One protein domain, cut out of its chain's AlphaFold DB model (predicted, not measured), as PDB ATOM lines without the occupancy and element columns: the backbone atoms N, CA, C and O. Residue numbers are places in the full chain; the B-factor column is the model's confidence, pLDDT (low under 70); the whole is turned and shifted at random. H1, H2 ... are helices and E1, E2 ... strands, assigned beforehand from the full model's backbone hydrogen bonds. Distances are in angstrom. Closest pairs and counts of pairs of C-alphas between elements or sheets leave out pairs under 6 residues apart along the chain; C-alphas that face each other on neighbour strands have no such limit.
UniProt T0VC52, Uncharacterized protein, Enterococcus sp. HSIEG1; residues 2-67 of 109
ATOM      1  N   LYS A   2     -60.276-145.109 -10.791       92.69
ATOM      2  CA  LYS A   2     -59.531-143.856 -11.078       92.69
ATOM      3  C   LYS A   2     -60.278-142.563 -10.719       92.69
ATOM      4  O   LYS A   2     -59.762-141.740  -9.977       92.69
ATOM      5  N   GLN A   3     -61.503-142.395 -11.222       95.00
ATOM      6  CA  GLN A   3     -62.299-141.177 -11.000       95.00
ATOM      7  C   GLN A   3     -62.613-140.928  -9.518       95.00
ATOM      8  O   GLN A   3     -62.610-139.781  -9.082       95.00
ATOM      9  N   ILE A   4     -62.840-141.994  -8.743       95.38
ATOM     10  CA  ILE A   4     -63.115-141.895  -7.305       95.38
ATOM     11  C   ILE A   4     -61.859-141.412  -6.574       95.38
ATOM     12  O   ILE A   4     -61.938-140.470  -5.793       95.38
ATOM     13  N   VAL A   5     -60.696-142.004  -6.875       96.56
ATOM     14  CA  VAL A   5     -59.414-141.609  -6.266       96.56
ATOM     15  C   VAL A   5     -59.045-140.173  -6.643       96.56
ATOM     16  O   VAL A   5     -58.668-139.405  -5.763       96.56
ATOM     17  N   SER A   6     -59.228-139.782  -7.910       96.38
ATOM     18  CA  SER A   6     -59.022-138.395  -8.357       96.38
ATOM     19  C   SER A   6     -59.916-137.430  -7.587       96.38
ATOM     20  O   SER A   6     -59.416-136.494  -6.975       96.38
ATOM     21  N   SER A   7     -61.225-137.700  -7.544       96.81
ATOM     22  CA  SER A   7     -62.189-136.829  -6.862       96.81
ATOM     23  C   SER A   7     -61.840-136.672  -5.383       96.81
ATOM     24  O   SER A   7     -61.874-135.565  -4.856       96.81
ATOM     25  N   LEU A   8     -61.450-137.763  -4.715       96.06
ATOM     26  CA  LEU A   8     -61.065-137.741  -3.306       96.06
ATOM     27  C   LEU A   8     -59.762-136.965  -3.067       96.06
ATOM     28  O   LEU A   8     -59.699-136.146  -2.154       96.06
ATOM     29  N   LYS A   9     -58.739-137.187  -3.899       95.94
ATOM     30  CA  LYS A   9     -57.469-136.447  -3.859       95.94
ATOM     31  C   LYS A   9     -57.688-134.944  -4.060       95.94
ATOM     32  O   LYS A   9     -57.050-134.137  -3.384       95.94
ATOM     33  N   ASP A  10     -58.582-134.577  -4.971       96.56
ATOM     34  CA  ASP A  10     -58.862-133.183  -5.321       96.56
ATOM     35  C   ASP A  10     -59.831-132.507  -4.334       96.56
ATOM     36  O   ASP A  10     -59.952-131.288  -4.328       96.56
ATOM     37  N   SER A  11     -60.464-133.279  -3.445       97.00
ATOM     38  CA  SER A  11     -61.339-132.766  -2.379       97.00
ATOM     39  C   SER A  11     -60.578-132.174  -1.184       97.00
ATOM     40  O   SER A  11     -61.202-131.669  -0.252       97.00
ATOM     41  N   PHE A  12     -59.242-132.242  -1.173       97.81
ATOM     42  CA  PHE A  12     -58.449-131.640  -0.104       97.81
ATOM     43  C   PHE A  12     -58.438-130.114  -0.219       97.81
ATOM     44  O   PHE A  12     -58.048-129.557  -1.244       97.81
ATOM     45  N   VAL A  13     -58.764-129.441   0.878       97.00
ATOM     46  CA  VAL A  13     -58.759-127.983   1.011       97.00
ATOM     47  C   VAL A  13     -57.487-127.549   1.730       97.00
ATOM     48  O   VAL A  13     -57.009-128.247   2.620       97.00
ATOM     49  N   TYR A  14     -56.904-126.422   1.323       97.38
ATOM     50  CA  TYR A  14     -55.793-125.798   2.040       97.38
ATOM     51  C   TYR A  14     -56.347-124.745   2.997       97.38
ATOM     52  O   TYR A  14     -56.955-123.772   2.554       97.38
ATOM     53  N   GLU A  15     -56.162-124.952   4.295       97.06
ATOM     54  CA  GLU A  15     -56.763-124.134   5.347       97.06
ATOM     55  C   GLU A  15     -55.766-123.803   6.457       97.06
ATOM     56  O   GLU A  15     -54.689-124.395   6.545       97.06
ATOM     57  N   TYR A  16     -56.120-122.825   7.290       96.94
ATOM     58  CA  TYR A  16     -55.314-122.372   8.419       96.94
ATOM     59  C   TYR A  16     -55.974-122.775   9.741       96.94
ATOM     60  O   TYR A  16     -57.150-122.480   9.948       96.94
ATOM     61  N   SER A  17     -55.208-123.377  10.655       94.44
ATOM     62  CA  SER A  17     -55.580-123.502  12.069       94.44
ATOM     63  C   SER A  17     -54.600-122.738  12.958       94.44
ATOM     64  O   SER A  17     -53.423-122.592  12.633       94.44
ATOM     65  N   GLU A  18     -55.073-122.275  14.115       95.44
ATOM     66  CA  GLU A  18     -54.214-121.615  15.109       95.44
ATOM     67  C   GLU A  18     -53.132-122.556  15.659       95.44
ATOM     68  O   GLU A  18     -52.038-122.116  16.002       95.44
ATOM     69  N   THR A  19     -53.432-123.855  15.735       93.81
ATOM     70  CA  THR A  19     -52.549-124.873  16.311       93.81
ATOM     71  C   THR A  19     -51.474-125.355  15.348       93.81
ATOM     72  O   THR A  19     -50.341-125.572  15.770       93.81
ATOM     73  N   ASP A  20     -51.806-125.522  14.068       95.12
ATOM     74  CA  ASP A  20     -50.945-126.199  13.091       95.12
ATOM     75  C   ASP A  20     -50.554-125.304  11.905       95.12
ATOM     76  O   ASP A  20     -49.791-125.716  11.030       95.12
ATOM     77  N   GLY A  21     -51.060-124.070  11.859       97.19
ATOM     78  CA  GLY A  21     -50.838-123.153  10.751       97.19
ATOM     79  C   GLY A  21     -51.531-123.616   9.472       97.19
ATOM     80  O   GLY A  21     -52.603-124.220   9.505       97.19
ATOM     81  N   TRP A  22     -50.931-123.312   8.321       97.69
ATOM     82  CA  TRP A  22     -51.481-123.688   7.019       97.69
ATOM     83  C   TRP A  22     -51.219-125.154   6.673       97.69
ATOM     84  O   TRP A  22     -50.069-125.593   6.626       97.69
ATOM     85  N   HIS A  23     -52.268-125.900   6.342       97.50
ATOM     86  CA  HIS A  23     -52.172-127.321   6.031       97.50
ATOM     87  C   HIS A  23     -53.335-127.802   5.149       97.50
ATOM     88  O   HIS A  23     -54.325-127.105   4.951       97.50
ATOM     89  N   TYR A  24     -53.205-129.004   4.577       97.50
ATOM     90  CA  TYR A  24     -54.288-129.624   3.807       97.50
ATOM     91  C   TYR A  24     -55.229-130.432   4.707       97.50
ATOM     92  O   TYR A  24     -54.772-131.186   5.578       97.50
ATOM     93  N   ARG A  25     -56.535-130.335   4.445       97.25
ATOM     94  CA  ARG A  25     -57.601-131.080   5.120       97.25
ATOM     95  C   ARG A  25     -58.568-131.709   4.134       97.25
ATOM     96  O   ARG A  25     -58.829-131.155   3.074       97.25
ATOM     97  N   LEU A  26     -59.103-132.862   4.507       97.31
ATOM     98  CA  LEU A  26     -60.263-133.458   3.867       97.31
ATOM     99  C   LEU A  26     -61.393-133.474   4.890       97.31
ATOM    100  O   LEU A  26     -61.190-133.956   6.004       97.31
ATOM    101  N   HIS A  27     -62.566-132.993   4.493       96.12
ATOM    102  CA  HIS A  27     -63.759-133.003   5.333       96.12
ATOM    103  C   HIS A  27     -64.799-133.960   4.770       96.12
ATOM    104  O   HIS A  27     -65.116-133.924   3.580       96.12
ATOM    105  N   ALA A  28     -65.362-134.795   5.638       95.62
ATOM    106  CA  ALA A  28     -66.480-135.664   5.303       95.62
ATOM    107  C   ALA A  28     -67.483-135.667   6.455       95.62
ATOM    108  O   ALA A  28     -67.387-136.461   7.395       95.62
ATOM    109  N   TYR A  29     -68.451-134.759   6.382       96.75
ATOM    110  CA  TYR A  29     -69.489-134.615   7.396       96.75
ATOM    111  C   TYR A  29     -70.519-135.741   7.292       96.75
ATOM    112  O   TYR A  29     -71.077-135.999   6.224       96.75
ATOM    113  N   LEU A  30     -70.789-136.406   8.415       96.44
ATOM    114  CA  LEU A  30     -71.831-137.428   8.480       96.44
ATOM    115  C   LEU A  30     -73.220-136.794   8.265       96.44
ATOM    116  O   LEU A  30     -73.476-135.714   8.792       96.44
ATOM    117  N   PRO A  31     -74.162-137.462   7.571       96.12
ATOM    118  CA  PRO A  31     -75.498-136.917   7.293       96.12
ATOM    119  C   PRO A  31     -76.464-137.013   8.491       96.12
ATOM    120  O   PRO A  31     -77.677-136.873   8.337       96.12
ATOM    121  N   VAL A  32     -75.947-137.307   9.686       95.94
ATOM    122  CA  VAL A  32     -76.719-137.478  10.919       95.94
ATOM    123  C   VAL A  32     -76.189-136.538  11.986       95.94
ATOM    124  O   VAL A  32     -74.977-136.394  12.146       95.94
ATOM    125  N   LYS A  33     -77.099-135.925  12.757       93.94
ATOM    126  CA  LYS A  33     -76.740-135.027  13.863       93.94
ATOM    127  C   LYS A  33     -75.748-135.722  14.815       93.94
ATOM    128  O   LYS A  33     -75.998-136.863  15.199       93.94
ATOM    129  N   PRO A  34     -74.657-135.047  15.218       95.06
ATOM    130  CA  PRO A  34     -74.393-133.609  15.073       95.06
ATOM    131  C   PRO A  34     -73.722-133.176  13.747       95.06
ATOM    132  O   PRO A  34     -73.249-132.051  13.666       95.06
ATOM    133  N   ASN A  35     -73.696-134.024  12.716       96.00
ATOM    134  CA  ASN A  35     -72.966-133.837  11.455       96.00
ATOM    135  C   ASN A  35     -71.454-133.717  11.666       96.00
ATOM    136  O   ASN A  35     -70.797-132.859  11.089       96.00
ATOM    137  N   SER A  36     -70.899-134.550  12.545       96.19
ATOM    138  CA  SER A  36     -69.464-134.547  12.821       96.19
ATOM    139  C   SER A  36     -68.653-134.884  11.571       96.19
ATOM    140  O   SER A  36     -69.048-135.752  10.790       96.19
ATOM    141  N   ASP A  37     -67.491-134.249  11.431       96.75
ATOM    142  CA  ASP A  37     -66.507-134.618  10.418       96.75
ATOM    143  C   ASP A  37     -65.856-135.964  10.768       96.75
ATOM    144  O   ASP A  37     -65.292-136.146  11.856       96.75
ATOM    145  N   THR A  38     -65.921-136.900   9.826       95.88
ATOM    146  CA  THR A  38     -65.343-138.246   9.928       95.88
ATOM    147  C   THR A  38     -63.829-138.194  10.140       95.88
ATOM    148  O   THR A  38     -63.276-139.046  10.836       95.88
ATOM    149  N   TYR A  39     -63.159-137.166   9.609       95.75
ATOM    150  CA  TYR A  39     -61.706-137.008   9.704       95.75
ATOM    151  C   TYR A  39     -61.248-136.085  10.842       95.75
ATOM    152  O   TYR A  39     -60.050-135.840  10.984       95.75
ATOM    153  N   SER A  40     -62.165-135.639  11.707       94.44
ATOM    154  CA  SER A  40     -61.886-134.698  12.808       94.44
ATOM    155  C   SER A  40     -60.762-135.126  13.761       94.44
ATOM    156  O   SER A  40     -60.144-134.280  14.399       94.44
ATOM    157  N   LYS A  41     -60.487-136.431  13.874       95.38
ATOM    158  CA  LYS A  41     -59.446-136.982  14.759       95.38
ATOM    159  C   LYS A  41     -58.083-137.180  14.094       95.38
ATOM    160  O   LYS A  41     -57.142-137.570  14.779       95.38
ATOM    161  N   MET A  42     -57.965-136.971  12.784       96.31
ATOM    162  CA  MET A  42     -56.677-137.101  12.106       96.31
ATOM    163  C   MET A  42     -55.794-135.900  12.430       96.31
ATOM    164  O   MET A  42     -56.226-134.756  12.302       96.31
ATOM    165  N   THR A  43     -54.536-136.151  12.788       96.75
ATOM    166  CA  THR A  43     -53.530-135.092  12.962       96.75
ATOM    167  C   THR A  43     -53.094-134.515  11.617       96.75
ATOM    168  O   THR A  43     -53.378-135.084  10.555       96.75
ATOM    169  N   VAL A  44     -52.409-133.366  11.615       97.00
ATOM    170  CA  VAL A  44     -51.910-132.769  10.364       97.00
ATOM    171  C   VAL A  44     -50.997-133.723   9.600       97.00
ATOM    172  O   VAL A  44     -51.220-133.936   8.407       97.00
ATOM    173  N   ASN A  45     -50.085-134.400  10.298       97.12
ATOM    174  CA  ASN A  45     -49.189-135.390   9.697       97.12
ATOM    175  C   ASN A  45     -49.958-136.576   9.102       97.12
ATOM    176  O   ASN A  45     -49.747-136.920   7.944       97.12
ATOM    177  N   GLN A  46     -50.917-137.144   9.840       98.06
ATOM    178  CA  GLN A  46     -51.720-138.270   9.345       98.06
ATOM    179  C   GLN A  46     -52.519-137.908   8.087       98.06
ATOM    180  O   GLN A  46     -52.654-138.726   7.181       98.06
ATOM    181  N   MET A  47     -53.050-136.687   8.014       97.69
ATOM    182  CA  MET A  47     -53.784-136.214   6.838       97.69
ATOM    183  C   MET A  47     -52.860-135.957   5.645       97.69
ATOM    184  O   MET A  47     -53.224-136.268   4.514       97.69
ATOM    185  N   SER A  48     -51.661-135.421   5.891       97.50
ATOM    186  CA  SER A  48     -50.634-135.259   4.859       97.50
ATOM    187  C   SER A  48     -50.217-136.618   4.291       97.50
ATOM    188  O   SER A  48     -50.228-136.815   3.076       97.50
ATOM    189  N   ASP A  49     -49.947-137.594   5.161       98.25
ATOM    190  CA  ASP A  49     -49.631-138.966   4.760       98.25
ATOM    191  C   ASP A  49     -50.777-139.600   3.971       98.25
ATOM    192  O   ASP A  49     -50.548-140.275   2.965       98.25
ATOM    193  N   PHE A  50     -52.023-139.358   4.382       97.56
ATOM    194  CA  PHE A  50     -53.193-139.841   3.661       97.56
ATOM    195  C   PHE A  50     -53.313-139.223   2.261       97.56
ATOM    196  O   PHE A  50     -53.492-139.956   1.287       97.56
ATOM    197  N   LYS A  51     -53.122-137.904   2.127       97.75
ATOM    198  CA  LYS A  51     -53.091-137.217   0.825       97.75
ATOM    199  C   LYS A  51     -51.990-137.766  -0.087       97.75
ATOM    200  O   LYS A  51     -52.220-137.976  -1.281       97.75
ATOM    201  N   ASN A  52     -50.811-138.036   0.472       98.00
ATOM    202  CA  ASN A  52     -49.681-138.601  -0.265       98.00
ATOM    203  C   ASN A  52     -49.978-140.029  -0.740       98.00
ATOM    204  O   ASN A  52     -49.724-140.349  -1.899       98.00
ATOM    205  N   LYS A  53     -50.586-140.867   0.113       97.44
ATOM    206  CA  LYS A  53     -51.034-142.216  -0.271       97.44
ATOM    207  C   LYS A  53     -52.061-142.180  -1.402       97.44
ATOM    208  O   LYS A  53     -51.928-142.944  -2.350       97.44
ATOM    209  N   LEU A  54     -53.039-141.269  -1.347       97.56
ATOM    210  CA  LEU A  54     -54.024-141.100  -2.423       97.56
ATOM    211  C   LEU A  54     -53.391-140.624  -3.732       97.56
ATOM    212  O   LEU A  54     -53.771-141.104  -4.796       97.56
ATOM    213  N   SER A  55     -52.420-139.712  -3.656       97.62
ATOM    214  CA  SER A  55     -51.676-139.253  -4.836       97.62
ATOM    215  C   SER A  55     -50.891-140.392  -5.472       97.62
ATOM    216  O   SER A  55     -51.045-140.639  -6.662       97.62
ATOM    217  N   LYS A  56     -50.164-141.171  -4.666       98.00
ATOM    218  CA  LYS A  56     -49.425-142.335  -5.159       98.00
ATOM    219  C   LYS A  56     -50.347-143.388  -5.782       98.00
ATOM    220  O   LYS A  56     -50.049-143.896  -6.854       98.00
ATOM    221  N   LEU A  57     -51.480-143.687  -5.140       98.06
ATOM    222  CA  LEU A  57     -52.478-144.604  -5.696       98.06
ATOM    223  C   LEU A  57     -53.019-144.099  -7.039       98.06
ATOM    224  O   LEU A  57     -53.202-144.890  -7.957       98.06
ATOM    225  N   TYR A  58     -53.291-142.798  -7.164       98.00
ATOM    226  CA  TYR A  58     -53.728-142.211  -8.430       98.00
ATOM    227  C   TYR A  58     -52.671-142.388  -9.525       98.00
ATOM    228  O   TYR A  58     -53.008-142.855 -10.610       98.00
ATOM    229  N   ASP A  59     -51.411-142.074  -9.227       98.06
ATOM    230  CA  ASP A  59     -50.310-142.190 -10.185       98.06
ATOM    231  C   ASP A  59     -50.093-143.644 -10.631       98.06
ATOM    232  O   ASP A  59     -49.935-143.908 -11.823       98.06
ATOM    233  N   ASP A  60     -50.167-144.606  -9.705       98.06
ATOM    234  CA  ASP A  60     -50.048-146.033 -10.027       98.06
ATOM    235  C   ASP A  60     -51.251-146.553 -10.833       98.06
ATOM    236  O   ASP A  60     -51.079-147.377 -11.732       98.06
ATOM    237  N   LEU A  61     -52.460-146.033 -10.584       97.62
ATOM    238  CA  LEU A  61     -53.637-146.327 -11.409       97.62
ATOM    239  C   LEU A  61     -53.507-145.756 -12.826       97.62
ATOM    240  O   LEU A  61     -53.950-146.405 -13.768       97.62
ATOM    241  N   ILE A  62     -52.944-144.555 -12.987       97.69
ATOM    242  CA  ILE A  62     -52.674-143.966 -14.307       97.69
ATOM    243  C   ILE A  62     -51.633-144.801 -15.045       97.69
ATOM    244  O   ILE A  62     -51.883-145.212 -16.172       97.69
ATOM    245  N   PHE A  63     -50.523-145.134 -14.384       98.00
ATOM    246  CA  PHE A  63     -49.492-145.982 -14.972       98.00
ATOM    247  C   PHE A  63     -50.061-147.307 -15.483       98.00
ATOM    248  O   PHE A  63     -49.797-147.678 -16.618       98.00
ATOM    249  N   ALA A  64     -50.870-147.994 -14.671       96.62
ATOM    250  CA  ALA A  64     -51.464-149.272 -15.052       96.62
ATOM    251  C   ALA A  64     -52.475-149.167 -16.211       96.62
ATOM    252  O   ALA A  64     -52.733-150.165 -16.872       96.62
ATOM    253  N   ILE A  65     -53.069-147.989 -16.440       95.75
ATOM    254  CA  ILE A  65     -53.968-147.735 -17.578       95.75
ATOM    255  C   ILE A  65     -53.173-147.432 -18.852       95.75
ATOM    256  O   ILE A  65     -53.594-147.843 -19.930       95.75
ATOM    257  N   ASP A  66     -52.071-146.695 -18.728       96.69
ATOM    258  CA  ASP A  66     -51.323-146.165 -19.871       96.69
ATOM    259  C   ASP A  66     -50.223-147.120 -20.371       96.69
ATOM    260  O   ASP A  66     -49.775-146.996 -21.509       96.69
ATOM    261  N   THR A  67     -49.758-148.055 -19.536       95.75
ATOM    262  CA  THR A  67     -48.738-149.045 -19.914       95.75
ATOM    263  C   THR A  67     -49.335-150.206 -20.715       95.75
ATOM    264  O   THR A  67     -50.405-150.715 -20.388       95.75
TER     265      THR A  67
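This is residues 2 to 67 of the 109 residues of an uncharacterized protein of Enterococcus sp. HSIEG1 (UniProt T0VC52). A small two-stranded hairpin, E1 and E2, sits at one end of a long helix, H2, and the short helix H1 packs beside H2, running opposite ways. Between E2 and H2 the chain makes a long loop, residues 26 to 43, which swings away from the helices and comes back to where H2 begins. The printed part has 66 residues, with two named helices and two named strands in the order H1, E1, E2, H2; the sheet, E1 - E2, is antiparallel and the class is mixed, helices and strands. The whole is loose, with a radius of gyration of the C-alphas of 14.0 A, and only just flat, with spans of 44 by 29 by 15 A.

Look first at E1, residues 13 to 17, and E2, residues 21 to 25, antiparallel neighbours at 144 degrees that form a hairpin. N 13 and O 25 are 2.8 A apart and N 23 and O 15 are 2.9 A apart, both within hydrogen-bond range. Next find H2, residues 44 to 66: its closest C-alpha to E2 is that of Met 47, 6.6 A from that of Arg 25. H1, residues 2 to 10, touches H2 at a shallow tilt of 31 degrees, opposite ways; their closest C-alphas, of Lys 9 and Leu 54, are 6.0 A apart. H1 and E2 are apart, and so are E1 and H2. In H1 and H2 every O i to N i+4 pair is within hydrogen-bond range.

Find C-alpha 13 at (-58.759, -127.983, 1.011); from there E1 runs 12.3 A to C-alpha 17, and E2 spans 11.8 A from C-alpha 21 to C-alpha 25. H1 starts at C-alpha 2, (-59.531, -143.856, -11.078), and is 12.1 A long. H2 runs 33.1 A from C-alpha 44 to C-alpha 66 at (-51.323, -146.165, -19.871).

The two C-alphas farthest apart are those of Lys 33 and Thr 67, at 46.1 A. The link from E2 to H2 is long, with 18 residues; those from H1 to E1 and from E1 to E2 are tight. The printed part has no cut, its mean pLDDT is 96.6, and no printed residue is under 70.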